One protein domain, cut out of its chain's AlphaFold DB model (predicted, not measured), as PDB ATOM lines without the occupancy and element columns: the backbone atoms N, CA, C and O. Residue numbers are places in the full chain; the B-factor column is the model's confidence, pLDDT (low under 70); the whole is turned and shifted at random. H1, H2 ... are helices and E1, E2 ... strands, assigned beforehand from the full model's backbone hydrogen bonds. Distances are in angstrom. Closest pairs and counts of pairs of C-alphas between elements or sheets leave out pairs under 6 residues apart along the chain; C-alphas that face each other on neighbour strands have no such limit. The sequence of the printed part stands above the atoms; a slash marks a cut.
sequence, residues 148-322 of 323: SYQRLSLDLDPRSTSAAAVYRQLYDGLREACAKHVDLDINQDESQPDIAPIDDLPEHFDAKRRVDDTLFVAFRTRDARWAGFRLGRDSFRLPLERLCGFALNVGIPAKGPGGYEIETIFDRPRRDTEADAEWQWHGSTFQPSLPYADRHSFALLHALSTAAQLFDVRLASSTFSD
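What this domain is: This is residues 148 to 322 of the 323 residues of an uncharacterized protein of Burkholderia gladioli (UniProt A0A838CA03). Two sheets stand on either side of a layer of two helices, H1 and H2, and each helix packs on the inward face of both sheets. The sheet E1 E3 E4 E5 E2, antiparallel, has loop residues 188 to 215 beyond it, away from the helices; the other sheet, E8 E7 E6 E9, is mixed and twisted. The printed part has 175 residues, with two named helices and nine named strands in the order E1 H1 E2 E3 E4 E5 E6 E7 E8 H2 E9; the class is mixed, helices and strands. It is compact, with a radius of gyration of the C-alphas of 16.2 A, and flat, spanning 48 by 47 by 24 A.

How they stand to each other: Start at the five-strand sheet: E1, residues 148 to 151, E3, 216 to 221, E4, 226 to 231, E5, 234 to 239, and E2, 185 to 187. Look across it for N 150 and O 218 at 2.9 A, N 219 and O 228 at 2.9 A, N 229 and O 236 at 3.0 A, and N 187 and O 235 at 2.8 A, within hydrogen-bond range. E3 E4 E5 is a meander, each strand the antiparallel neighbour of the one before; E2 E3 E4 E5 is a Greek key, its first strand pairing with its fourth. H1, residues 163 to 179, is on this sheet at a height of 9.4 A; its closest C-alphas to E4 are Tyr 171 and Leu 231, 6.7 A. H2, residues 294 to 311, is on the same face at 10.9 A; its closest C-alphas to E3 are Ala 307 and Ala 218, 5.9 A. H1 and H2 are apart. Move to the second sheet: E8, residues 283 to 286, E7, 259 to 266, E6, 243 to 252, and E9, 314 to 321. Here N 284 and O 264 are 2.9 A apart, N 249 and O 261 2.8 A, and N 250 and O 318 2.8 A. H1 is on it at 8.6 A, with Ala 177 and Ser 284 of E8 the closest C-alphas, 5.1 A; H2 is on the same face at 9.3 A and runs along E6, at 4 degrees on the local plane. E8, H2, E9 form a split strand-helix-strand unit, two strands running the same way with E7 and E6 between them, its crossover right-handed. E6 E7 E8 is another meander. In H1 and H2 every O i to N i+4 pair is within hydrogen-bond range.

Where its parts are: Find C-alpha 148, where E1 begins, at (23.891, -28.888, -42.251). H1 runs 24.1 A from C-alpha 163 at (16.051, -50.993, -35.331). H2 spans 25.6 A, E6 27.8 A, E7 23.5 A and E9 23.4 A, ending at C-alpha 321, (-7.866, -43.296, -28.430).

The domain as a whole: The C-alphas farthest apart are those of Arg 209 and Glu 278, 50.6 A. The printed part has no cut. The links E1 to H1, E2 to E3 and E7 to E8 are long. Mean pLDDT of the printed part is 87.3; residues 160, 210 to 213 and 274 to 279 are under 70.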
ATOM      1  N   SER A 148      24.094 -28.753 -43.690       87.25
ATOM      2  CA  SER A 148      23.891 -28.888 -42.251       87.25
ATOM      3  C   SER A 148      23.173 -30.201 -41.966       87.25
ATOM      4  O   SER A 148      22.239 -30.557 -42.685       87.25
ATOM      5  N   TYR A 149      23.576 -30.895 -40.907       89.25
ATOM      6  CA  TYR A 149      23.151 -32.254 -40.601       89.25
ATOM      7  C   TYR A 149      22.569 -32.383 -39.194       89.25
ATOM      8  O   TYR A 149      23.046 -31.767 -38.235       89.25
ATOM      9  N   GLN A 150      21.580 -33.265 -39.070       90.38
ATOM     10  CA  GLN A 150      21.054 -33.761 -37.805       90.38
ATOM     11  C   GLN A 150      20.915 -35.274 -37.837       90.38
ATOM     12  O   GLN A 150      20.367 -35.837 -38.785       90.38
ATOM     13  N   ARG A 151      21.350 -35.942 -36.769       90.50
ATOM     14  CA  ARG A 151      21.148 -37.383 -36.635       90.50
ATOM     15  C   ARG A 151      19.744 -37.667 -36.114       90.50
ATOM     16  O   ARG A 151      19.377 -37.210 -35.034       90.50
ATOM     17  N   LEU A 152      19.008 -38.503 -36.834       91.88
ATOM     18  CA  LEU A 152      17.710 -39.004 -36.406       91.88
ATOM     19  C   LEU A 152      17.938 -40.280 -35.600       91.88
ATOM     20  O   LEU A 152      18.239 -41.334 -36.149       91.88
ATOM     21  N   SER A 153      17.867 -40.160 -34.276       87.12
ATOM     22  CA  SER A 153      18.052 -41.298 -33.375       87.12
ATOM     23  C   SER A 153      16.698 -41.790 -32.883       87.12
ATOM     24  O   SER A 153      15.931 -41.020 -32.309       87.12
ATOM     25  N   LEU A 154      16.432 -43.073 -33.095       87.50
ATOM     26  CA  LEU A 154      15.242 -43.762 -32.624       87.50
ATOM     27  C   LEU A 154      15.628 -44.668 -31.460       87.50
ATOM     28  O   LEU A 154      16.327 -45.668 -31.637       87.50
ATOM     29  N   ASP A 155      15.168 -44.305 -30.270       85.94
ATOM     30  CA  ASP A 155      15.335 -45.115 -29.069       85.94
ATOM     31  C   ASP A 155      14.209 -46.160 -28.976       85.94
ATOM     32  O   ASP A 155      13.230 -45.991 -28.254       85.94
ATOM     33  N   LEU A 156      14.304 -47.213 -29.789       84.38
ATOM     34  CA  LEU A 156      13.260 -48.239 -29.919       84.38
ATOM     35  C   LEU A 156      13.415 -49.356 -28.879       84.38
ATOM     36  O   LEU A 156      14.516 -49.611 -28.381       84.38
ATOM     37  N   ASP A 157      12.324 -50.052 -28.547       80.06
ATOM     38  CA  ASP A 157      12.402 -51.280 -27.752       80.06
ATOM     39  C   ASP A 157      13.027 -52.409 -28.592       80.06
ATOM     40  O   ASP A 157      12.382 -52.897 -29.527       80.06
ATOM     41  N   PRO A 158      14.252 -52.871 -28.263       72.31
ATOM     42  CA  PRO A 158      14.949 -53.894 -29.040       72.31
ATOM     43  C   PRO A 158      14.247 -55.256 -29.014       72.31
ATOM     44  O   PRO A 158      14.559 -56.114 -29.834       72.31
ATOM     45  N   ARG A 159      13.320 -55.489 -28.074       72.88
ATOM     46  CA  ARG A 159      12.534 -56.731 -28.012       72.88
ATOM     47  C   ARG A 159      11.366 -56.737 -28.990       72.88
ATOM     48  O   ARG A 159      10.839 -57.803 -29.288       72.88
ATOM     49  N   SER A 160      10.951 -55.558 -29.445       65.06
ATOM     50  CA  SER A 160       9.761 -55.395 -30.275       65.06
ATOM     51  C   SER A 160      10.067 -55.508 -31.765       65.06
ATOM     52  O   SER A 160       9.242 -56.022 -32.515       65.06
ATOM     53  N   THR A 161      11.239 -55.034 -32.208       72.81
ATOM     54  CA  THR A 161      11.570 -54.971 -33.633       72.81
ATOM     55  C   THR A 161      13.059 -54.710 -33.882       72.81
ATOM     56  O   THR A 161      13.790 -54.247 -33.003       72.81
ATOM     57  N   SER A 162      13.515 -54.980 -35.108       83.75
ATOM     58  CA  SER A 162      14.869 -54.631 -35.547       83.75
ATOM     59  C   SER A 162      14.960 -53.131 -35.825       83.75
ATOM     60  O   SER A 162      14.249 -52.614 -36.688       83.75
ATOM     61  N   ALA A 163      15.866 -52.431 -35.138       81.62
ATOM     62  CA  ALA A 163      16.051 -50.993 -35.331       81.62
ATOM     63  C   ALA A 163      16.367 -50.643 -36.794       81.62
ATOM     64  O   ALA A 163      15.778 -49.711 -37.331       81.62
ATOM     65  N   ALA A 164      17.231 -51.421 -37.457       84.75
ATOM     66  CA  ALA A 164      17.573 -51.227 -38.868       84.75
ATOM     67  C   ALA A 164      16.343 -51.346 -39.785       84.75
ATOM     68  O   ALA A 164      16.160 -50.530 -40.682       84.75
ATOM     69  N   ALA A 165      15.452 -52.308 -39.515       87.88
ATOM     70  CA  ALA A 165      14.223 -52.469 -40.287       87.88
ATOM     71  C   ALA A 165      13.291 -51.257 -40.135       87.88
ATOM     72  O   ALA A 165      12.705 -50.811 -41.117       87.88
ATOM     73  N   VAL A 166      13.187 -50.688 -38.930       89.25
ATOM     74  CA  VAL A 166      12.375 -49.482 -38.700       89.25
ATOM     75  C   VAL A 166      13.003 -48.253 -39.343       89.25
ATOM     76  O   VAL A 166      12.288 -47.483 -39.977       89.25
ATOM     77  N   TYR A 167      14.322 -48.072 -39.235       91.50
ATOM     78  CA  TYR A 167      15.017 -46.993 -39.942       91.50
ATOM     79  C   TYR A 167      14.767 -47.064 -41.449       91.50
ATOM     80  O   TYR A 167      14.422 -46.050 -42.054       91.50
ATOM     81  N   ARG A 168      14.872 -48.262 -42.033       92.31
ATOM     82  CA  ARG A 168      14.608 -48.502 -43.453       92.31
ATOM     83  C   ARG A 168      13.155 -48.204 -43.825       92.31
ATOM     84  O   ARG A 168      12.930 -47.421 -44.737       92.31
ATOM     85  N   GLN A 169      12.183 -48.699 -43.056       92.75
ATOM     86  CA  GLN A 169      10.759 -48.388 -43.263       92.75
ATOM     87  C   GLN A 169      10.453 -46.891 -43.177       92.75
ATOM     88  O   GLN A 169       9.666 -46.380 -43.967       92.75
ATOM     89  N   LEU A 170      11.063 -46.175 -42.229       94.44
ATOM     90  CA  LEU A 170      10.890 -44.729 -42.109       94.44
ATOM     91  C   LEU A 170      11.518 -43.991 -43.289       94.44
ATOM     92  O   LEU A 170      10.904 -43.073 -43.820       94.44
ATOM     93  N   TYR A 171      12.721 -44.388 -43.705       95.50
ATOM     94  CA  TYR A 171      13.390 -43.808 -44.865       95.50
ATOM     95  C   TYR A 171      12.585 -44.026 -46.151       95.50
ATOM     96  O   TYR A 171      12.301 -43.064 -46.863       95.50
ATOM     97  N   ASP A 172      12.168 -45.265 -46.415       95.81
ATOM     98  CA  ASP A 172      11.391 -45.620 -47.602       95.81
ATOM     99  C   ASP A 172      10.008 -44.966 -47.577       95.81
ATOM    100  O   ASP A 172       9.589 -44.390 -48.579       95.81
ATOM    101  N   GLY A 173       9.345 -44.954 -46.419       96.38
ATOM    102  CA  GLY A 173       8.060 -44.288 -46.230       96.38
ATOM    103  C   GLY A 173       8.136 -42.779 -46.452       96.38
ATOM    104  O   GLY A 173       7.311 -42.226 -47.177       96.38
ATOM    105  N   LEU A 174       9.165 -42.107 -45.920       96.88
ATOM    106  CA  LEU A 174       9.405 -40.687 -46.197       96.88
ATOM    107  C   LEU A 174       9.668 -40.453 -47.684       96.88
ATOM    108  O   LEU A 174       9.081 -39.539 -48.260       96.88
ATOM    109  N   ARG A 175      10.518 -41.276 -48.310       96.62
ATOM    110  CA  ARG A 175      10.839 -41.172 -49.737       96.62
ATOM    111  C   ARG A 175       9.574 -41.297 -50.585       96.62
ATOM    112  O   ARG A 175       9.302 -40.432 -51.411       96.62
ATOM    113  N   GLU A 176       8.775 -42.333 -50.362       95.94
ATOM    114  CA  GLU A 176       7.538 -42.581 -51.107       95.94
ATOM    115  C   GLU A 176       6.479 -41.507 -50.858       95.94
ATOM    116  O   GLU A 176       5.834 -41.049 -51.802       95.94
ATOM    117  N   ALA A 177       6.322 -41.057 -49.610       95.06
ATOM    118  CA  ALA A 177       5.398 -39.982 -49.276       95.06
ATOM    119  C   ALA A 177       5.804 -38.659 -49.943       95.06
ATOM    120  O   ALA A 177       4.953 -37.976 -50.508       95.06
ATOM    121  N   CYS A 178       7.095 -38.314 -49.961       95.38
ATOM    122  CA  CYS A 178       7.570 -37.108 -50.647       95.38
ATOM    123  C   CYS A 178       7.417 -37.207 -52.174       95.38
ATOM    124  O   CYS A 178       6.991 -36.242 -52.814       95.38
ATOM    125  N   ALA A 179       7.709 -38.373 -52.759       95.12
ATOM    126  CA  ALA A 179       7.652 -38.596 -54.206       95.12
ATOM    127  C   ALA A 179       6.248 -38.389 -54.804       95.12
ATOM    128  O   ALA A 179       6.112 -38.077 -55.988       95.12
ATOM    129  N   LYS A 180       5.191 -38.517 -53.990       94.12
ATOM    130  CA  LYS A 180       3.807 -38.247 -54.408       94.12
ATOM    131  C   LYS A 180       3.549 -36.773 -54.733       94.12
ATOM    132  O   LYS A 180       2.613 -36.486 -55.471       94.12
ATOM    133  N   HIS A 181       4.362 -35.841 -54.231       92.81
ATOM    134  CA  HIS A 181       4.154 -34.396 -54.403       92.81
ATOM    135  C   HIS A 181       5.241 -33.726 -55.253       92.81
ATOM    136  O   HIS A 181       4.955 -32.811 -56.035       92.81
ATOM    137  N   VAL A 182       6.494 -34.170 -55.135       93.56
ATOM    138  CA  VAL A 182       7.662 -33.513 -55.741       93.56
ATOM    139  C   VAL A 182       8.609 -34.516 -56.399       93.56
ATOM    140  O   VAL A 182       8.632 -35.688 -56.037       93.56
ATOM    141  N   ASP A 183       9.392 -34.042 -57.370       93.19
ATOM    142  CA  ASP A 183      10.485 -34.821 -57.948       93.19
ATOM    143  C   ASP A 183      11.600 -34.901 -56.912       93.19
ATOM    144  O   ASP A 183      11.973 -33.888 -56.311       93.19
ATOM    145  N   LEU A 184      12.088 -36.115 -56.684       94.00
ATOM    146  CA  LEU A 184      13.180 -36.375 -55.762       94.00
ATOM    147  C   LEU A 184      14.460 -36.605 -56.548       94.00
ATOM    148  O   LEU A 184      14.480 -37.417 -57.474       94.00
ATOM    149  N   ASP A 185      15.541 -35.979 -56.101       94.12
ATOM    150  CA  ASP A 185      16.878 -36.374 -56.527       94.12
ATOM    151  C   ASP A 185      17.311 -37.538 -55.634       94.12
ATOM    152  O   ASP A 185      17.519 -37.360 -54.429       94.12
ATOM    153  N   ILE A 186      17.396 -38.737 -56.212       92.31
ATOM    154  CA  ILE A 186      17.722 -39.975 -55.498       92.31
ATOM    155  C   ILE A 186      19.184 -40.326 -55.753       92.31
ATOM    156  O   ILE A 186      19.620 -40.480 -56.891       92.31
ATOM    157  N   ASN A 187      19.920 -40.510 -54.669       89.25
ATOM    158  CA  ASN A 187      21.297 -40.958 -54.653       89.25
ATOM    159  C   ASN A 187      21.359 -42.338 -53.989       89.25
ATOM    160  O   ASN A 187      21.620 -42.462 -52.790       89.25
ATOM    161  N   GLN A 188      21.051 -43.363 -54.779       85.75
ATOM    162  CA  GLN A 188      21.166 -44.755 -54.363       85.75
ATOM    163  C   GLN A 188      22.639 -45.168 -54.362       85.75
ATOM    164  O   GLN A 188      23.364 -44.835 -55.308       85.75
ATOM    165  N   ASP A 189      23.064 -45.864 -53.304       82.44
ATOM    166  CA  ASP A 189      24.431 -46.383 -53.138       82.44
ATOM    167  C   ASP A 189      25.548 -45.352 -53.402       82.44
ATOM    168  O   ASP A 189      26.648 -45.698 -53.829       82.44
ATOM    169  N   GLU A 190      25.284 -44.071 -53.124       83.19
ATOM    170  CA  GLU A 190      26.237 -42.970 -53.322       83.19
ATOM    171  C   GLU A 190      26.675 -42.732 -54.791       83.19
ATOM    172  O   GLU A 190      27.731 -42.157 -55.055       83.19
ATOM    173  N   SER A 191      25.852 -43.130 -55.768       76.38
ATOM    174  CA  SER A 191      26.083 -42.880 -57.206       76.38
ATOM    175  C   SER A 191      26.185 -41.396 -57.601       76.38
ATOM    176  O   SER A 191      26.822 -41.062 -58.601       76.38
ATOM    177  N   GLN A 192      25.582 -40.505 -56.818       81.56
ATOM    178  CA  GLN A 192      25.567 -39.050 -56.982       81.56
ATOM    179  C   GLN A 192      26.079 -38.392 -55.690       81.56
ATOM    180  O   GLN A 192      25.291 -37.952 -54.845       81.56
ATOM    181  N   PRO A 193      27.406 -38.375 -55.461       73.75
ATOM    182  CA  PRO A 193      27.981 -37.994 -54.171       73.75
ATOM    183  C   PRO A 193      27.681 -36.541 -53.783       73.75
ATOM    184  O   PRO A 193      27.697 -36.210 -52.604       73.75
ATOM    185  N   ASP A 194      27.351 -35.680 -54.741       78.38
ATOM    186  CA  ASP A 194      26.979 -34.281 -54.536       78.38
ATOM    187  C   ASP A 194      25.679 -34.088 -53.732       78.38
ATOM    188  O   ASP A 194      25.492 -33.040 -53.112       78.38
ATOM    189  N   ILE A 195      24.787 -35.087 -53.694       73.38
ATOM    190  CA  ILE A 195      23.458 -34.965 -53.065       73.38
ATOM    191  C   ILE A 195      23.512 -34.908 -51.529       73.38
ATOM    192  O   ILE A 195      22.593 -34.384 -50.906       73.38
ATOM    193  N   ALA A 196      24.608 -35.357 -50.932       78.06
ATOM    194  CA  ALA A 196      25.051 -35.122 -49.559       78.06
ATOM    195  C   ALA A 196      26.209 -36.105 -49.390       78.06
ATOM    196  O   ALA A 196      25.920 -37.267 -49.169       78.06
ATOM    197  N   PRO A 197      27.490 -35.761 -49.533       82.69
ATOM    198  CA  PRO A 197      28.547 -36.783 -49.533       82.69
ATOM    199  C   PRO A 197      28.662 -37.498 -48.179       82.69
ATOM    200  O   PRO A 197      28.425 -36.876 -47.142       82.69
ATOM    201  N   ILE A 198      28.987 -38.800 -48.126       84.56
ATOM    202  CA  ILE A 198      29.172 -39.483 -46.824       84.56
ATOM    203  C   ILE A 198      30.372 -38.913 -46.066       84.56
ATOM    204  O   ILE A 198      30.332 -38.764 -44.846       84.56
ATOM    205  N   ASP A 199      31.405 -38.515 -46.808       84.69
ATOM    206  CA  ASP A 199      32.606 -37.863 -46.289       84.69
ATOM    207  C   ASP A 199      32.362 -36.425 -45.802       84.69
ATOM    208  O   ASP A 199      33.250 -35.858 -45.159       84.69
ATOM    209  N   ASP A 200      31.187 -35.852 -46.098       85.56
ATOM    210  CA  ASP A 200      30.763 -34.540 -45.595       85.56
ATOM    211  C   ASP A 200      30.156 -34.601 -44.190       85.56
ATOM    212  O   ASP A 200      30.020 -33.577 -43.515       85.56
ATOM    213  N   LEU A 201      29.775 -35.800 -43.738       86.31
ATOM    214  CA  LEU A 201      29.171 -35.975 -42.428       86.31
ATOM    215  C   LEU A 201      30.177 -35.659 -41.308       86.31
ATOM    216  O   LEU A 201      31.355 -36.018 -41.407       86.31
ATOM    217  N   PRO A 202      29.714 -35.054 -40.198       83.69
ATOM    218  CA  PRO A 202      30.555 -34.814 -39.036       83.69
ATOM    219  C   PRO A 202      31.198 -36.102 -38.509       83.69
ATOM    220  O   PRO A 202      30.545 -37.140 -38.412       83.69
ATOM    221  N   GLU A 203      32.463 -36.031 -38.093       80.75
ATOM    222  CA  GLU A 203      33.248 -37.229 -37.744       80.75
ATOM    223  C   GLU A 203      32.616 -38.068 -36.622       80.75
ATOM    224  O   GLU A 203      32.610 -39.296 -36.691       80.75
ATOM    225  N   HIS A 204      31.983 -37.432 -35.633       78.62
ATOM    226  CA  HIS A 204      31.316 -38.117 -34.519       78.62
ATOM    227  C   HIS A 204      30.046 -38.891 -34.927       78.62
ATOM    228  O   HIS A 204      29.525 -39.687 -34.136       78.62
ATOM    229  N   PHE A 205      29.537 -38.710 -36.152       83.38
ATOM    230  CA  PHE A 205      28.513 -39.606 -36.697       83.38
ATOM    231  C   PHE A 205      29.084 -41.000 -36.988       83.38
ATOM    232  O   PHE A 205      28.316 -41.963 -37.044       83.38
ATOM    233  N   ASP A 206      30.415 -41.133 -37.055       78.06
ATOM    234  CA  ASP A 206      31.141 -42.383 -37.302       78.06
ATOM    235  C   ASP A 206      30.675 -43.050 -38.608       78.06
ATOM    236  O   ASP A 206      30.442 -44.257 -38.679       78.06
ATOM    237  N   ALA A 207      30.461 -42.229 -39.643       79.06
ATOM    238  CA  ALA A 207      29.770 -42.645 -40.860       79.06
ATOM    239  C   ALA A 207      30.473 -43.799 -41.585       79.06
ATOM    240  O   ALA A 207      29.817 -44.708 -42.082       79.06
ATOM    241  N   LYS A 208      31.811 -43.821 -41.559       73.50
ATOM    242  CA  LYS A 208      32.627 -44.889 -42.159       73.50
ATOM    243  C   LYS A 208      32.502 -46.231 -41.436       73.50
ATOM    244  O   LYS A 208      32.734 -47.265 -42.047       73.50
ATOM    245  N   ARG A 209      32.141 -46.224 -40.151       70.62
ATOM    246  CA  ARG A 209      31.894 -47.441 -39.368       70.62
ATOM    247  C   ARG A 209      30.428 -47.864 -39.409       70.62
ATOM    248  O   ARG A 209      30.134 -49.037 -39.223       70.62
ATOM    249  N   ARG A 210      29.518 -46.911 -39.623       67.06
ATOM    250  CA  ARG A 210      28.059 -47.096 -39.629       67.06
ATOM    251  C   ARG A 210      27.472 -46.973 -41.033       67.06
ATOM    252  O   ARG A 210      26.414 -46.376 -41.199       67.06
ATOM    253  N   VAL A 211      28.175 -47.512 -42.029       61.38
ATOM    254  CA  VAL A 211      27.720 -47.523 -43.432       61.38
ATOM    255  C   VAL A 211      26.414 -48.323 -43.589       61.38
ATOM    256  O   VAL A 211      25.693 -48.127 -44.563       61.38
ATOM    257  N   ASP A 212      26.088 -49.160 -42.603       66.50
ATOM    258  CA  ASP A 212      24.850 -49.931 -42.492       66.50
ATOM    259  C   ASP A 212      23.589 -49.047 -42.353       66.50
ATOM    260  O   ASP A 212      23.658 -47.872 -41.979       66.50
ATOM    261  N   ASP A 213      22.415 -49.666 -42.531       69.88
ATOM    262  CA  ASP A 213      21.034 -49.140 -42.408       69.88
ATOM    263  C   ASP A 213      20.652 -48.587 -41.013       69.88
ATOM    264  O   ASP A 213      19.497 -48.622 -40.588       69.88
ATOM    265  N   THR A 214      21.618 -48.104 -40.238       77.88
ATOM    266  CA  THR A 214      21.438 -47.584 -38.877       77.88
ATOM    267  C   THR A 214      21.863 -46.125 -38.733       77.88
ATOM    268  O   THR A 214      21.520 -45.476 -37.738       77.88
ATOM    269  N   LEU A 215      22.596 -45.577 -39.709       88.44
ATOM    270  CA  LEU A 215      22.930 -44.159 -39.745       88.44
ATOM    271  C   LEU A 215      21.838 -43.383 -40.479       88.44
ATOM    272  O   LEU A 215      21.919 -43.182 -41.690       88.44
ATOM    273  N   PHE A 216      20.837 -42.931 -39.726       92.81
ATOM    274  CA  PHE A 216      19.762 -42.100 -40.256       92.81
ATOM    275  C   PHE A 216      20.005 -40.617 -39.960       92.81
ATOM    276  O   PHE A 216      20.192 -40.213 -38.808       92.81
ATOM    277  N   VAL A 217      20.043 -39.799 -41.008       93.44
ATOM    278  CA  VAL A 217      20.433 -38.387 -40.940       93.44
ATOM    279  C   VAL A 217      19.482 -37.548 -41.788       93.44
ATOM    280  O   VAL A 217      19.213 -37.880 -42.937       93.44
ATOM    281  N   ALA A 218      19.010 -36.433 -41.236       95.06
ATOM    282  CA  ALA A 218      18.379 -35.360 -41.996       95.06
ATOM    283  C   ALA A 218      19.439 -34.320 -42.374       95.06
ATOM    284  O   ALA A 218      20.345 -34.034 -41.582       95.06
ATOM    285  N   PHE A 219      19.329 -33.742 -43.567       93.56
ATOM    286  CA  PHE A 219      20.258 -32.719 -44.031       93.56
ATOM    287  C   PHE A 219      19.558 -31.586 -44.775       93.56
ATOM    288  O   PHE A 219      18.534 -31.778 -45.427       93.56
ATOM    289  N   ARG A 220      20.144 -30.392 -44.692       91.56
ATOM    290  CA  ARG A 220      19.716 -29.190 -45.411       91.56
ATOM    291  C   ARG A 220      20.912 -28.597 -46.134       91.56
ATOM    292  O   ARG A 220      21.944 -28.365 -45.503       91.56
ATOM    293  N   THR A 221      20.786 -28.321 -47.428       89.00
ATOM    294  CA  THR A 221      21.858 -27.652 -48.175       89.00
ATOM    295  C   THR A 221      22.085 -26.239 -47.649       89.00
ATOM    296  O   THR A 221      21.193 -25.602 -47.084       89.00
ATOM    297  N   ARG A 222      23.298 -25.723 -47.828       83.06
ATOM    298  CA  ARG A 222      23.702 -24.413 -47.288       83.06
ATOM    299  C   ARG A 222      22.939 -23.229 -47.880       83.06
ATOM    300  O   ARG A 222      22.668 -22.250 -47.191       83.06
ATOM    301  N   ASP A 223      22.524 -23.353 -49.135       82.56
ATOM    302  CA  ASP A 223      21.645 -22.395 -49.813       82.56
ATOM    303  C   ASP A 223      20.171 -22.493 -49.363       82.56
ATOM    304  O   ASP A 223      19.324 -21.727 -49.830       82.56
ATOM    305  N   ALA A 224      19.858 -23.444 -48.473       82.31
ATOM    306  CA  ALA A 224      18.530 -23.783 -47.973       82.31
ATOM    307  C   ALA A 224      17.471 -23.956 -49.078       82.31
ATOM    308  O   ALA A 224      16.283 -23.697 -48.847       82.31
ATOM    309  N   ARG A 225      17.897 -24.369 -50.281       90.00
ATOM    310  CA  ARG A 225      16.998 -24.716 -51.391       90.00
ATOM    311  C   ARG A 225      16.558 -26.167 -51.325       90.00
ATOM    312  O   ARG A 225      15.436 -26.461 -51.724       90.00
ATOM    313  N   TRP A 226      17.401 -27.040 -50.783       93.31
ATOM    314  CA  TRP A 226      17.151 -28.469 -50.715       93.31
ATOM    315  C   TRP A 226      17.209 -28.979 -49.280       93.31
ATOM    316  O   TRP A 226      17.988 -28.510 -48.445       93.31
ATOM    317  N   ALA A 227      16.376 -29.973 -49.015       94.62
ATOM    318  CA  ALA A 227      16.376 -30.736 -47.782       94.62
ATOM    319  C   ALA A 227      16.189 -32.209 -48.110       94.62
ATOM    320  O   ALA A 227      15.622 -32.553 -49.146       94.62
ATOM    321  N   GLY A 228      16.683 -33.080 -47.248       95.88
ATOM    322  CA  GLY A 228      16.693 -34.492 -47.557       95.88
ATOM    323  C   GLY A 228      17.027 -35.371 -46.378       95.88
ATOM    324  O   GLY A 228      17.298 -34.915 -45.262       95.88
ATOM    325  N   PHE A 229      17.004 -36.662 -46.666       95.88
ATOM    326  CA  PHE A 229      17.295 -37.709 -45.712       95.88
ATOM    327  C   PHE A 229      18.336 -38.655 -46.294       95.88
ATOM    328  O   PHE A 229      18.374 -38.900 -47.500       95.88
ATOM    329  N   ARG A 230      19.172 -39.194 -45.415       93.75
ATOM    330  CA  ARG A 230      20.156 -40.227 -45.708       93.75
ATOM    331  C   ARG A 230      19.977 -41.386 -44.749       93.75
ATOM    332  O   ARG A 230      19.966 -41.149 -43.542       93.75
ATOM    333  N   LEU A 231      19.973 -42.605 -45.273       93.19
ATOM    334  CA  LEU A 231      20.116 -43.830 -44.500       93.19
ATOM    335  C   LEU A 231      21.313 -44.632 -45.015       93.19
ATOM    336  O   LEU A 231      21.275 -45.179 -46.115       93.19
ATOM    337  N   GLY A 232      22.390 -44.685 -44.228       89.75
ATOM    338  CA  GLY A 232      23.641 -45.305 -44.667       89.75
ATOM    339  C   GLY A 232      24.171 -44.618 -45.932       89.75
ATOM    340  O   GLY A 232      24.524 -43.435 -45.899       89.75
ATOM    341  N   ARG A 233      24.210 -45.352 -47.050       88.75
ATOM    342  CA  ARG A 233      24.657 -44.841 -48.362       88.75
ATOM    343  C   ARG A 233      23.541 -44.232 -49.201       88.75
ATOM    344  O   ARG A 233      23.829 -43.406 -50.065       88.75
ATOM    345  N   ASP A 234      22.295 -44.589 -48.921       91.81
ATOM    346  CA  ASP A 234      21.154 -44.075 -49.662       91.81
ATOM    347  C   ASP A 234      20.818 -42.672 -49.190       91.81
ATOM    348  O   ASP A 234      20.811 -42.377 -47.993       91.81
ATOM    349  N   SER A 235      20.518 -41.791 -50.134       93.88
ATOM    350  CA  SER A 235      19.962 -40.485 -49.809       93.88
ATOM    351  C   SER A 235      18.989 -40.003 -50.869       93.88
ATOM    352  O   SER A 235      19.060 -40.396 -52.030       93.88
ATOM    353  N   PHE A 236      18.075 -39.130 -50.465       95.75
ATOM    354  CA  PHE A 236      17.266 -38.356 -51.392       95.75
ATOM    355  C   PHE A 236      17.138 -36.920 -50.900       95.75
ATOM    356  O   PHE A 236      17.185 -36.665 -49.692       95.75
ATOM    357  N   ARG A 237      16.938 -35.983 -51.827       95.50
ATOM    358  CA  ARG A 237      16.590 -34.594 -51.507       95.50
ATOM    359  C   ARG A 237      15.364 -34.133 -52.283       95.50
ATOM    360  O   ARG A 237      15.049 -34.648 -53.352       95.50
ATOM    361  N   LEU A 238      14.703 -33.131 -51.725       95.56
ATOM    362  CA  LEU A 238      13.550 -32.445 -52.283       95.56
ATOM    363  C   LEU A 238      13.722 -30.923 -52.174       95.56
ATOM    364  O   LEU A 238      14.489 -30.451 -51.320       95.56
ATOM    365  N   PRO A 239      13.003 -30.133 -52.989       94.44
ATOM    366  CA  PRO A 239      13.008 -28.686 -52.847       94.44
ATOM    367  C   PRO A 239      12.374 -28.300 -51.504       94.44
ATOM    368  O   PRO A 239      11.184 -28.522 -51.279       94.44
ATOM    369  N   LEU A 240      13.166 -27.705 -50.609       91.56
ATOM    370  CA  LEU A 240      12.755 -27.417 -49.231       91.56
ATOM    371  C   LEU A 240      11.547 -26.472 -49.173       91.56
ATOM    372  O   LEU A 240      10.715 -26.587 -48.286       91.56
ATOM    373  N   GLU A 241      11.412 -25.561 -50.139       90.81
ATOM    374  CA  GLU A 241      10.267 -24.644 -50.231       90.81
ATOM    375  C   GLU A 241       8.904 -25.338 -50.379       90.81
ATOM    376  O   GLU A 241       7.884 -24.702 -50.135       90.81
ATOM    377  N   ARG A 242       8.876 -26.616 -50.780       92.81
ATOM    378  CA  ARG A 242       7.637 -27.374 -51.006       92.81
ATOM    379  C   ARG A 242       7.152 -28.114 -49.773       92.81
ATOM    380  O   ARG A 242       5.967 -28.418 -49.692       92.81
ATOM    381  N   LEU A 243       8.044 -28.402 -48.829       94.31
ATOM    382  CA  LEU A 243       7.703 -29.094 -47.593       94.31
ATOM    383  C   LEU A 243       7.135 -28.091 -46.583       94.31
ATOM    384  O   LEU A 243       7.822 -27.163 -46.166       94.31
ATOM    385  N   CYS A 244       5.888 -28.287 -46.167       92.56
ATOM    386  CA  CYS A 244       5.223 -27.438 -45.177       92.56
ATOM    387  C   CYS A 244       5.330 -27.990 -43.752       92.56
ATOM    388  O   CYS A 244       5.282 -27.218 -42.788       92.56
ATOM    389  N   GLY A 245       5.468 -29.309 -43.599       93.94
ATOM    390  CA  GLY A 245       5.602 -29.917 -42.284       93.94
ATOM    391  C   GLY A 245       5.442 -31.426 -42.245       93.94
ATOM    392  O   GLY A 245       5.330 -32.095 -43.272       93.94
ATOM    393  N   PHE A 246       5.414 -31.925 -41.017       96.25
ATOM    394  CA  PHE A 246       5.147 -33.313 -40.674       96.25
ATOM    395  C   PHE A 246       3.966 -33.401 -39.706       96.25
ATOM    396  O   PHE A 246       3.751 -32.493 -38.897       96.25
ATOM    397  N   ALA A 247       3.250 -34.517 -39.734       95.19
ATOM    398  CA  ALA A 247       2.301 -34.892 -38.697       95.19
ATOM    399  C   ALA A 247       2.621 -36.298 -38.172       95.19
ATOM    400  O   ALA A 247       2.949 -37.199 -38.942       95.19
ATOM    401  N   LEU A 248       2.553 -36.466 -36.852       96.75
ATOM    402  CA  LEU A 248       2.618 -37.761 -36.184       96.75
ATOM    403  C   LEU A 248       1.251 -38.075 -35.581       96.75
ATOM    404  O   LEU A 248       0.819 -37.417 -34.636       96.75
ATOM    405  N   ASN A 249       0.596 -39.104 -36.095       95.19
ATOM    406  CA  ASN A 249      -0.666 -39.607 -35.574       95.19
ATOM    407  C   ASN A 249      -0.398 -40.889 -34.781       95.19
ATOM    408  O   ASN A 249       0.130 -41.865 -35.313       95.19
ATOM    409  N   VAL A 250      -0.751 -40.882 -33.498       94.81
ATOM    410  CA  VAL A 250      -0.622 -42.031 -32.595       94.81
ATOM    411  C   VAL A 250      -1.998 -42.654 -32.401       94.81
ATOM    412  O   VAL A 250      -2.904 -42.005 -31.881       94.81
ATOM    413  N   GLY A 251      -2.159 -43.908 -32.820       91.44
ATOM    414  CA  GLY A 251      -3.408 -44.658 -32.677       91.44
ATOM    415  C   GLY A 251      -3.335 -45.654 -31.524       91.44
ATOM    416  O   GLY A 251      -2.540 -46.596 -31.573       91.44
ATOM    417  N   ILE A 252      -4.187 -45.474 -30.512       90.00
ATOM    418  CA  ILE A 252      -4.287 -46.334 -29.325       90.00
ATOM    419  C   ILE A 252      -5.689 -46.974 -29.290       90.00
ATOM    420  O   ILE A 252      -6.607 -46.423 -28.676       90.00
ATOM    421  N   PRO A 253      -5.892 -48.114 -29.973       82.31
ATOM    422  CA  PRO A 253      -7.195 -48.761 -30.050       82.31
ATOM    423  C   PRO A 253      -7.536 -49.500 -28.745       82.31
ATOM    424  O   PRO A 253      -6.651 -50.040 -28.082       82.31
ATOM    425  N   ALA A 254      -8.832 -49.638 -28.432       80.50
ATOM    426  CA  ALA A 254      -9.309 -50.477 -27.321       80.50
ATOM    427  C   ALA A 254      -8.877 -51.951 -27.442       80.50
ATOM    428  O   ALA A 254      -8.751 -52.664 -26.444       80.50
ATOM    429  N   LYS A 255      -8.696 -52.434 -28.678       79.88
ATOM    430  CA  LYS A 255      -8.236 -53.790 -28.995       79.88
ATOM    431  C   LYS A 255      -7.112 -53.736 -30.022       79.88
ATOM    432  O   LYS A 255      -7.251 -53.099 -31.059       79.88
ATOM    433  N   GLY A 256      -6.053 -54.499 -29.774       80.06
ATOM    434  CA  GLY A 256      -4.912 -54.618 -30.678       80.06
ATOM    435  C   GLY A 256      -3.694 -53.815 -30.217       80.06
ATOM    436  O   GLY A 256      -3.725 -53.185 -29.164       80.06
ATOM    437  N   PRO A 257      -2.594 -53.879 -30.981       82.00
ATOM    438  CA  PRO A 257      -1.302 -53.356 -30.548       82.00
ATOM    439  C   PRO A 257      -1.139 -51.840 -30.724       82.00
ATOM    440  O   PRO A 257      -0.113 -51.318 -30.305       82.00
ATOM    441  N   GLY A 258      -2.093 -51.147 -31.359       88.56
ATOM    442  CA  GLY A 258      -1.938 -49.746 -31.763       88.56
ATOM    443  C   GLY A 258      -0.794 -49.518 -32.747       88.56
ATOM    444  O   GLY A 258      -0.166 -50.467 -33.222       88.56
ATOM    445  N   GLY A 259      -0.532 -48.256 -33.072       91.69
ATOM    446  CA  GLY A 259       0.529 -47.922 -34.014       91.69
ATOM    447  C   GLY A 259       0.638 -46.439 -34.320       91.69
ATOM    448  O   GLY A 259       0.150 -45.584 -33.577       91.69
ATOM    449  N   TYR A 260       1.305 -46.162 -35.434       94.44
ATOM    450  CA  TYR A 260       1.667 -44.816 -35.848       94.44
ATOM    451  C   TYR A 260       1.343 -44.612 -37.312       94.44
ATOM    452  O   TYR A 260       1.527 -45.508 -38.136       94.44
ATOM    453  N   GLU A 261       0.949 -43.397 -37.635       95.44
ATOM    454  CA  GLU A 261       0.916 -42.897 -38.993       95.44
ATOM    455  C   GLU A 261       1.720 -41.600 -39.037       95.44
ATOM    456  O   GLU A 261       1.578 -40.727 -38.181       95.44
ATOM    457  N   ILE A 262       2.618 -41.511 -40.011       96.50
ATOM    458  CA  ILE A 262       3.437 -40.329 -40.249       96.50
ATOM    459  C   ILE A 262       2.974 -39.716 -41.555       96.50
ATOM    460  O   ILE A 262       2.854 -40.402 -42.568       96.50
ATOM    461  N   GLU A 263       2.747 -38.414 -41.523       95.25
ATOM    462  CA  GLU A 263       2.299 -37.636 -42.659       95.25
ATOM    463  C   GLU A 263       3.348 -36.592 -43.039       95.25
ATOM    464  O   GLU A 263       3.897 -35.899 -42.179       95.25
ATOM    465  N   THR A 264       3.612 -36.460 -44.337       95.81
ATOM    466  CA  THR A 264       4.371 -35.348 -44.916       95.81
ATOM    467  C   THR A 264       3.407 -34.385 -45.604       95.81
ATOM    468  O   THR A 264       2.552 -34.812 -46.373       95.81
ATOM    469  N   ILE A 265       3.525 -33.089 -45.314       94.00
ATOM    470  CA  ILE A 265       2.582 -32.055 -45.765       94.00
ATOM    471  C   ILE A 265       3.290 -31.116 -46.742       94.00
ATOM    472  O   ILE A 265       4.380 -30.623 -46.440       94.00
ATOM    473  N   PHE A 266       2.654 -30.821 -47.875       93.88
ATOM    474  CA  PHE A 266       3.227 -30.036 -48.969       93.88
ATOM    475  C   PHE A 266       2.391 -28.813 -49.361       93.88
ATOM    476  O   PHE A 266       1.182 -28.750 -49.153       93.88
ATOM    477  N   ASP A 267       3.037 -27.854 -50.024       89.75
ATOM    478  CA  ASP A 267       2.392 -26.653 -50.580       89.75
ATOM    479  C   ASP A 267       1.474 -26.940 -51.782       89.75
ATOM    480  O   ASP A 267       0.815 -26.043 -52.304       89.75
ATOM    481  N   ARG A 268       1.436 -28.199 -52.226       88.19
ATOM    482  CA  ARG A 268       0.788 -28.655 -53.453       88.19
ATOM    483  C   ARG A 268       0.101 -30.009 -53.261       88.19
ATOM    484  O   ARG A 268       0.576 -30.814 -52.450       88.19
ATOM    485  N   PRO A 269      -0.959 -30.289 -54.035       86.81
ATOM    486  CA  PRO A 269      -1.607 -31.596 -54.043       86.81
ATOM    487  C   PRO A 269      -0.658 -32.711 -54.476       86.81
ATOM    488  O   PRO A 269       0.412 -32.468 -55.051       86.81
ATOM    489  N   ARG A 270      -1.076 -33.954 -54.234       87.81
ATOM    490  CA  ARG A 270      -0.407 -35.110 -54.829       87.81
ATOM    491  C   ARG A 270      -0.563 -35.093 -56.350       87.81
ATOM    492  O   ARG A 270      -1.599 -34.709 -56.885       87.81
ATOM    493  N   ARG A 271       0.459 -35.575 -57.046       85.88
ATOM    494  CA  ARG A 271       0.527 -35.654 -58.514       85.88
ATOM    495  C   ARG A 271      -0.454 -36.655 -59.115       85.88
ATOM    496  O   ARG A 271      -0.769 -36.555 -60.292       85.88
ATOM    497  N   ASP A 272      -0.887 -37.625 -58.316       80.56
ATOM    498  CA  ASP A 272      -1.845 -38.666 -58.688       80.56
ATOM    499  C   ASP A 272      -3.298 -38.301 -58.346       80.56
ATOM    500  O   ASP A 272      -4.199 -39.089 -58.616       80.56
ATOM    501  N   THR A 273      -3.544 -37.125 -57.760       77.06
ATOM    502  CA  THR A 273      -4.911 -36.635 -57.537       77.06
ATOM    503  C   THR A 273      -5.472 -36.073 -58.840       77.06
ATOM    504  O   THR A 273      -4.788 -35.322 -59.538       77.06
ATOM    505  N   GLU A 274      -6.713 -36.431 -59.172       68.44
ATOM    506  CA  GLU A 274      -7.414 -35.865 -60.327       68.44
ATOM    507  C   GLU A 274      -7.485 -34.338 -60.203       68.44
ATOM    508  O   GLU A 274      -7.793 -33.804 -59.136       68.44
ATOM    509  N   ALA A 275      -7.194 -33.628 -61.298       65.50
ATOM    510  CA  ALA A 275      -7.122 -32.165 -61.304       65.50
ATOM    511  C   ALA A 275      -8.432 -31.493 -60.843       65.50
ATOM    512  O   ALA A 275      -8.384 -30.409 -60.262       65.50
ATOM    513  N   ASP A 276      -9.567 -32.175 -61.039       63.78
ATOM    514  CA  ASP A 276     -10.917 -31.682 -60.752       63.78
ATOM    515  C   ASP A 276     -11.473 -32.152 -59.394       63.78
ATOM    516  O   ASP A 276     -12.646 -31.928 -59.093       63.78
ATOM    517  N   ALA A 277     -10.662 -32.807 -58.555       66.69
ATOM    518  CA  ALA A 277     -11.106 -33.212 -57.226       66.69
ATOM    519  C   ALA A 277     -11.441 -31.975 -56.370       66.69
ATOM    520  O   ALA A 277     -10.578 -31.139 -56.096       66.69
ATOM    521  N   GLU A 278     -12.693 -31.892 -55.904       61.53
ATOM    522  CA  GLU A 278     -13.208 -30.808 -55.048       61.53
ATOM    523  C   GLU A 278     -12.400 -30.655 -53.746       61.53
ATOM    524  O   GLU A 278     -12.304 -29.566 -53.177       61.53
ATOM    525  N   TRP A 279     -11.750 -31.737 -53.308       67.94
ATOM    526  CA  TRP A 279     -10.790 -31.735 -52.216       67.94
ATOM    527  C   TRP A 279      -9.435 -32.269 -52.672       67.94
ATOM    528  O   TRP A 279      -9.282 -33.437 -53.030       67.94
ATOM    529  N   GLN A 280      -8.432 -31.400 -52.614       71.62
ATOM    530  CA  GLN A 280      -7.050 -31.737 -52.902       71.62
ATOM    531  C   GLN A 280      -6.320 -32.052 -51.594       71.62
ATOM    532  O   GLN A 280      -6.183 -31.194 -50.724       71.62
ATOM    533  N   TRP A 281      -5.860 -33.295 -51.432       75.94
ATOM    534  CA  TRP A 281      -5.081 -33.694 -50.261       75.94
ATOM    535  C   TRP A 281      -3.615 -33.281 -50.436       75.94
ATOM    536  O   TRP A 281      -2.917 -33.728 -51.348       75.94
ATOM    537  N   HIS A 282      -3.154 -32.407 -49.544       84.25
ATOM    538  CA  HIS A 282      -1.786 -31.876 -49.517       84.25
ATOM    539  C   HIS A 282      -0.821 -32.731 -48.684       84.25
ATOM    540  O   HIS A 282       0.364 -32.413 -48.588       84.25
ATOM    541  N   GLY A 283      -1.332 -33.800 -48.073       88.12
ATOM    542  CA  GLY A 283      -0.563 -34.736 -47.275       88.12
ATOM    543  C   GLY A 283      -0.214 -36.016 -48.025       88.12
ATOM    544  O   GLY A 283      -0.833 -36.385 -49.024       88.12
ATOM    545  N   SER A 284       0.735 -36.772 -47.496       92.56
ATOM    546  CA  SER A 284       0.906 -38.185 -47.821       92.56
ATOM    547  C   SER A 284       1.307 -38.942 -46.570       92.56
ATOM    548  O   SER A 284       2.267 -38.569 -45.900       92.56
ATOM    549  N   THR A 285       0.571 -40.011 -46.269       93.12
ATOM    550  CA  THR A 285       0.794 -40.812 -45.067       93.12
ATOM    551  C   THR A 285       1.518 -42.118 -45.372       93.12
ATOM    552  O   THR A 285       1.450 -42.654 -46.485       93.12
ATOM    553  N   PHE A 286       2.226 -42.623 -44.369       95.19
ATOM    554  CA  PHE A 286       2.773 -43.973 -44.325       95.19
ATOM    555  C   PHE A 286       2.810 -44.462 -42.873       95.19
ATOM    556  O   PHE A 286       2.814 -43.668 -41.929       95.19
ATOM    557  N   GLN A 287       2.834 -45.779 -42.688       93.00
ATOM    558  CA  GLN A 287       2.758 -46.401 -41.369       93.00
ATOM    559  C   GLN A 287       4.005 -47.254 -41.131       93.00
ATOM    560  O   GLN A 287       4.197 -48.248 -41.836       93.00
ATOM    561  N   PRO A 288       4.879 -46.893 -40.174       89.38
ATOM    562  CA  PRO A 288       5.954 -47.786 -39.769       89.38
ATOM    563  C   PRO A 288       5.362 -49.005 -39.049       89.38
ATOM    564  O   PRO A 288       4.442 -48.874 -38.239       89.38
ATOM    565  N   SER A 289       5.921 -50.190 -39.295       87.00
ATOM    566  CA  SER A 289       5.493 -51.443 -38.659       87.00
ATOM    567  C   SER A 289       6.016 -51.520 -37.225       87.00
ATOM    568  O   SER A 289       6.920 -52.298 -36.906       87.00
ATOM    569  N   LEU A 290       5.469 -50.669 -36.358       87.81
ATOM    570  CA  LEU A 290       5.889 -50.492 -34.976       87.81
ATOM    571  C   LEU A 290       4.657 -50.510 -34.057       87.81
ATOM    572  O   LEU A 290       3.792 -49.644 -34.204       87.81
ATOM    573  N   PRO A 291       4.558 -51.456 -33.102       89.31
ATOM    574  CA  PRO A 291       3.453 -51.465 -32.151       89.31
ATOM    575  C   PRO A 291       3.509 -50.234 -31.242       89.31
ATOM    576  O   PRO A 291       4.589 -49.678 -30.977       89.31
ATOM    577  N   TYR A 292       2.348 -49.825 -30.730       89.81
ATOM    578  CA  TYR A 292       2.280 -48.722 -29.786       89.81
ATOM    579  C   TYR A 292       3.080 -49.041 -28.515       89.81
ATOM    580  O   TYR A 292       2.983 -50.116 -27.924       89.81
ATOM    581  N   ALA A 293       3.892 -48.068 -28.115       88.88
ATOM    582  CA  ALA A 293       4.581 -48.000 -26.839       88.88
ATOM    583  C   ALA A 293       4.964 -46.536 -26.605       88.88
ATOM    584  O   ALA A 293       5.369 -45.842 -27.541       88.88
ATOM    585  N   ASP A 294       4.922 -46.061 -25.363       88.88
ATOM    586  CA  ASP A 294       5.268 -44.663 -25.065       88.88
ATOM    587  C   ASP A 294       6.677 -44.310 -25.555       88.88
ATOM    588  O   ASP A 294       6.891 -43.280 -26.191       88.88
ATOM    589  N   ARG A 295       7.637 -45.221 -25.355       89.56
ATOM    590  CA  ARG A 295       9.025 -45.045 -25.802       89.56
ATOM    591  C   ARG A 295       9.133 -44.851 -27.319       89.56
ATOM    592  O   ARG A 295       9.881 -43.994 -27.775       89.56
ATOM    593  N   HIS A 296       8.357 -45.609 -28.091       91.38
ATOM    594  CA  HIS A 296       8.293 -45.487 -29.548       91.38
ATOM    595  C   HIS A 296       7.681 -44.146 -29.971       91.38
ATOM    596  O   HIS A 296       8.223 -43.479 -30.849       91.38
ATOM    597  N   SER A 297       6.615 -43.719 -29.290       91.94
ATOM    598  CA  SER A 297       5.965 -42.424 -29.523       91.94
ATOM    599  C   SER A 297       6.948 -41.268 -29.316       91.94
ATOM    600  O   SER A 297       7.100 -40.414 -30.190       91.94
ATOM    601  N   PHE A 298       7.682 -41.272 -28.197       92.31
ATOM    602  CA  PHE A 298       8.698 -40.256 -27.912       92.31
ATOM    603  C   PHE A 298       9.864 -40.296 -28.903       92.31
ATOM    604  O   PHE A 298      10.325 -39.240 -29.332       92.31
ATOM    605  N   ALA A 299      10.326 -41.487 -29.297       92.44
ATOM    606  CA  ALA A 299      11.404 -41.637 -30.270       92.44
ATOM    607  C   ALA A 299      11.022 -41.061 -31.646       92.44
ATOM    608  O   ALA A 299      11.796 -40.299 -32.228       92.44
ATOM    609  N   LEU A 300       9.821 -41.379 -32.141       94.38
ATOM    610  CA  LEU A 300       9.308 -40.857 -33.410       94.38
ATOM    611  C   LEU A 300       9.087 -39.345 -33.349       94.38
ATOM    612  O   LEU A 300       9.539 -38.626 -34.240       94.38
ATOM    613  N   LEU A 301       8.462 -38.850 -32.278       94.69
ATOM    614  CA  LEU A 301       8.231 -37.420 -32.090       94.69
ATOM    615  C   LEU A 301       9.550 -36.640 -32.043       94.69
ATOM    616  O   LEU A 301       9.679 -35.603 -32.690       94.69
ATOM    617  N   HIS A 302      10.548 -37.148 -31.320       92.81
ATOM    618  CA  HIS A 302      11.866 -36.530 -31.239       92.81
ATOM    619  C   HIS A 302      12.570 -36.504 -32.604       92.81
ATOM    620  O   HIS A 302      13.115 -35.471 -32.996       92.81
ATOM    621  N   ALA A 303      12.540 -37.612 -33.353       93.69
ATOM    622  CA  ALA A 303      13.129 -37.676 -34.688       93.69
ATOM    623  C   ALA A 303      12.450 -36.692 -35.659       93.69
ATOM    624  O   ALA A 303      13.136 -35.910 -36.319       93.69
ATOM    625  N   LEU A 304      11.114 -36.660 -35.696       94.94
ATOM    626  CA  LEU A 304      10.364 -35.736 -36.551       94.94
ATOM    627  C   LEU A 304      10.551 -34.277 -36.128       94.94
ATOM    628  O   LEU A 304      10.715 -33.419 -36.989       94.94
ATOM    629  N   SER A 305      10.617 -33.986 -34.827       92.19
ATOM    630  CA  SER A 305      10.938 -32.645 -34.322       92.19
ATOM    631  C   SER A 305      12.337 -32.208 -34.731       92.19
ATOM    632  O   SER A 305      12.533 -31.058 -35.110       92.19
ATOM    633  N   THR A 306      13.306 -33.121 -34.690       90.62
ATOM    634  CA  THR A 306      14.684 -32.842 -35.108       90.62
ATOM    635  C   THR A 306      14.741 -32.483 -36.596       90.62
ATOM    636  O   THR A 306      15.385 -31.503 -36.977       90.62
ATOM    637  N   ALA A 307      14.035 -33.241 -37.441       93.31
ATOM    638  CA  ALA A 307      13.932 -32.952 -38.869       93.31
ATOM    639  C   ALA A 307      13.179 -31.637 -39.133       93.31
ATOM    640  O   ALA A 307      13.659 -30.795 -39.888       93.31
ATOM    641  N   ALA A 308      12.040 -31.425 -38.467       91.56
ATOM    642  CA  ALA A 308      11.222 -30.224 -38.613       91.56
ATOM    643  C   ALA A 308      11.999 -28.950 -38.251       91.56
ATOM    644  O   ALA A 308      11.951 -27.966 -38.987       91.56
ATOM    645  N   GLN A 309      12.774 -28.995 -37.163       87.44
ATOM    646  CA  GLN A 309      13.653 -27.899 -36.758       87.44
ATOM    647  C   GLN A 309      14.751 -27.640 -37.790       87.44
ATOM    648  O   GLN A 309      14.975 -26.498 -38.176       87.44
ATOM    649  N   LEU A 310      15.420 -28.683 -38.291       88.56
ATOM    650  CA  LEU A 310      16.447 -28.506 -39.321       88.56
ATOM    651  C   LEU A 310      15.880 -27.841 -40.588       88.56
ATOM    652  O   LEU A 310      16.542 -27.004 -41.208       88.56
ATOM    653  N   PHE A 311      14.659 -28.213 -40.968       90.69
ATOM    654  CA  PHE A 311      14.009 -27.760 -42.195       90.69
ATOM    655  C   PHE A 311      13.236 -26.445 -42.048       90.69
ATOM    656  O   PHE A 311      12.892 -25.858 -43.068       90.69
ATOM    657  N   ASP A 312      13.023 -25.945 -40.827       87.81
ATOM    658  CA  ASP A 312      12.163 -24.782 -40.547       87.81
ATOM    659  C   ASP A 312      10.711 -25.005 -41.010       87.81
ATOM    660  O   ASP A 312      10.118 -24.182 -41.709       87.81
ATOM    661  N   VAL A 313      10.148 -26.167 -40.661       89.12
ATOM    662  CA  VAL A 313       8.781 -26.568 -41.036       89.12
ATOM    663  C   VAL A 313       7.943 -26.932 -39.813       89.12
ATOM    664  O   VAL A 313       8.454 -27.123 -38.708       89.12
ATOM    665  N   ARG A 314       6.624 -27.022 -39.998       90.94
ATOM    666  CA  ARG A 314       5.697 -27.322 -38.903       90.94
ATOM    667  C   ARG A 314       5.766 -28.797 -38.509       90.94
ATOM    668  O   ARG A 314       5.998 -29.663 -39.347       90.94
ATOM    669  N   LEU A 315       5.489 -29.073 -37.242       92.25
ATOM    670  CA  LEU A 315       5.225 -30.416 -36.742       92.25
ATOM    671  C   LEU A 315       3.899 -30.400 -35.987       92.25
ATOM    672  O   LEU A 315       3.720 -29.591 -35.078       92.25
ATOM    673  N   ALA A 316       2.995 -31.298 -36.353       92.69
ATOM    674  CA  ALA A 316       1.800 -31.601 -35.582       92.69
ATOM    675  C   ALA A 316       1.915 -33.001 -34.972       92.69
ATOM    676  O   ALA A 316       2.566 -33.887 -35.526       92.69
ATOM    677  N   SER A 317       1.293 -33.194 -33.815       93.38
ATOM    678  CA  SER A 317       1.179 -34.502 -33.183       93.38
ATOM    679  C   SER A 317      -0.220 -34.646 -32.608       93.38
ATOM    680  O   SER A 317      -0.677 -33.757 -31.883       93.38
ATOM    681  N   SER A 318      -0.887 -35.744 -32.935       92.56
ATOM    682  CA  SER A 318      -2.225 -36.072 -32.445       92.56
ATOM    683  C   SER A 318      -2.256 -37.495 -31.922       92.56
ATOM    684  O   SER A 318      -1.696 -38.407 -32.525       92.56
ATOM    685  N   THR A 319      -2.957 -37.684 -30.809       91.69
ATOM    686  CA  THR A 319      -3.209 -39.002 -30.231       91.69
ATOM    687  C   THR A 319      -4.698 -39.286 -30.307       91.69
ATOM    688  O   THR A 319      -5.504 -38.503 -29.802       91.69
ATOM    689  N   PHE A 320      -5.052 -40.410 -30.917       87.38
ATOM    690  CA  PHE A 320      -6.418 -40.904 -31.009       87.38
ATOM    691  C   PHE A 320      -6.547 -42.145 -30.138       87.38
ATOM    692  O   PHE A 320      -5.735 -43.069 -30.233       87.38
ATOM    693  N   SER A 321      -7.558 -42.154 -29.275       84.25
ATOM    694  CA  SER A 321      -7.866 -43.296 -28.430       84.25
ATOM    695  C   SER A 321      -9.361 -43.556 -28.453       84.25
ATOM    696  O   SER A 321     -10.154 -42.666 -28.146       84.25
ATOM    697  N   ASP A 322      -9.720 -44.782 -28.824       76.06
ATOM    698  CA  ASP A 322     -11.090 -45.279 -28.760       76.06
ATOM    699  C   ASP A 322     -11.300 -45.834 -27.343       76.06
ATOM    700  O   ASP A 322     -11.194 -47.041 -27.131       76.06
TER     701      ASP A 322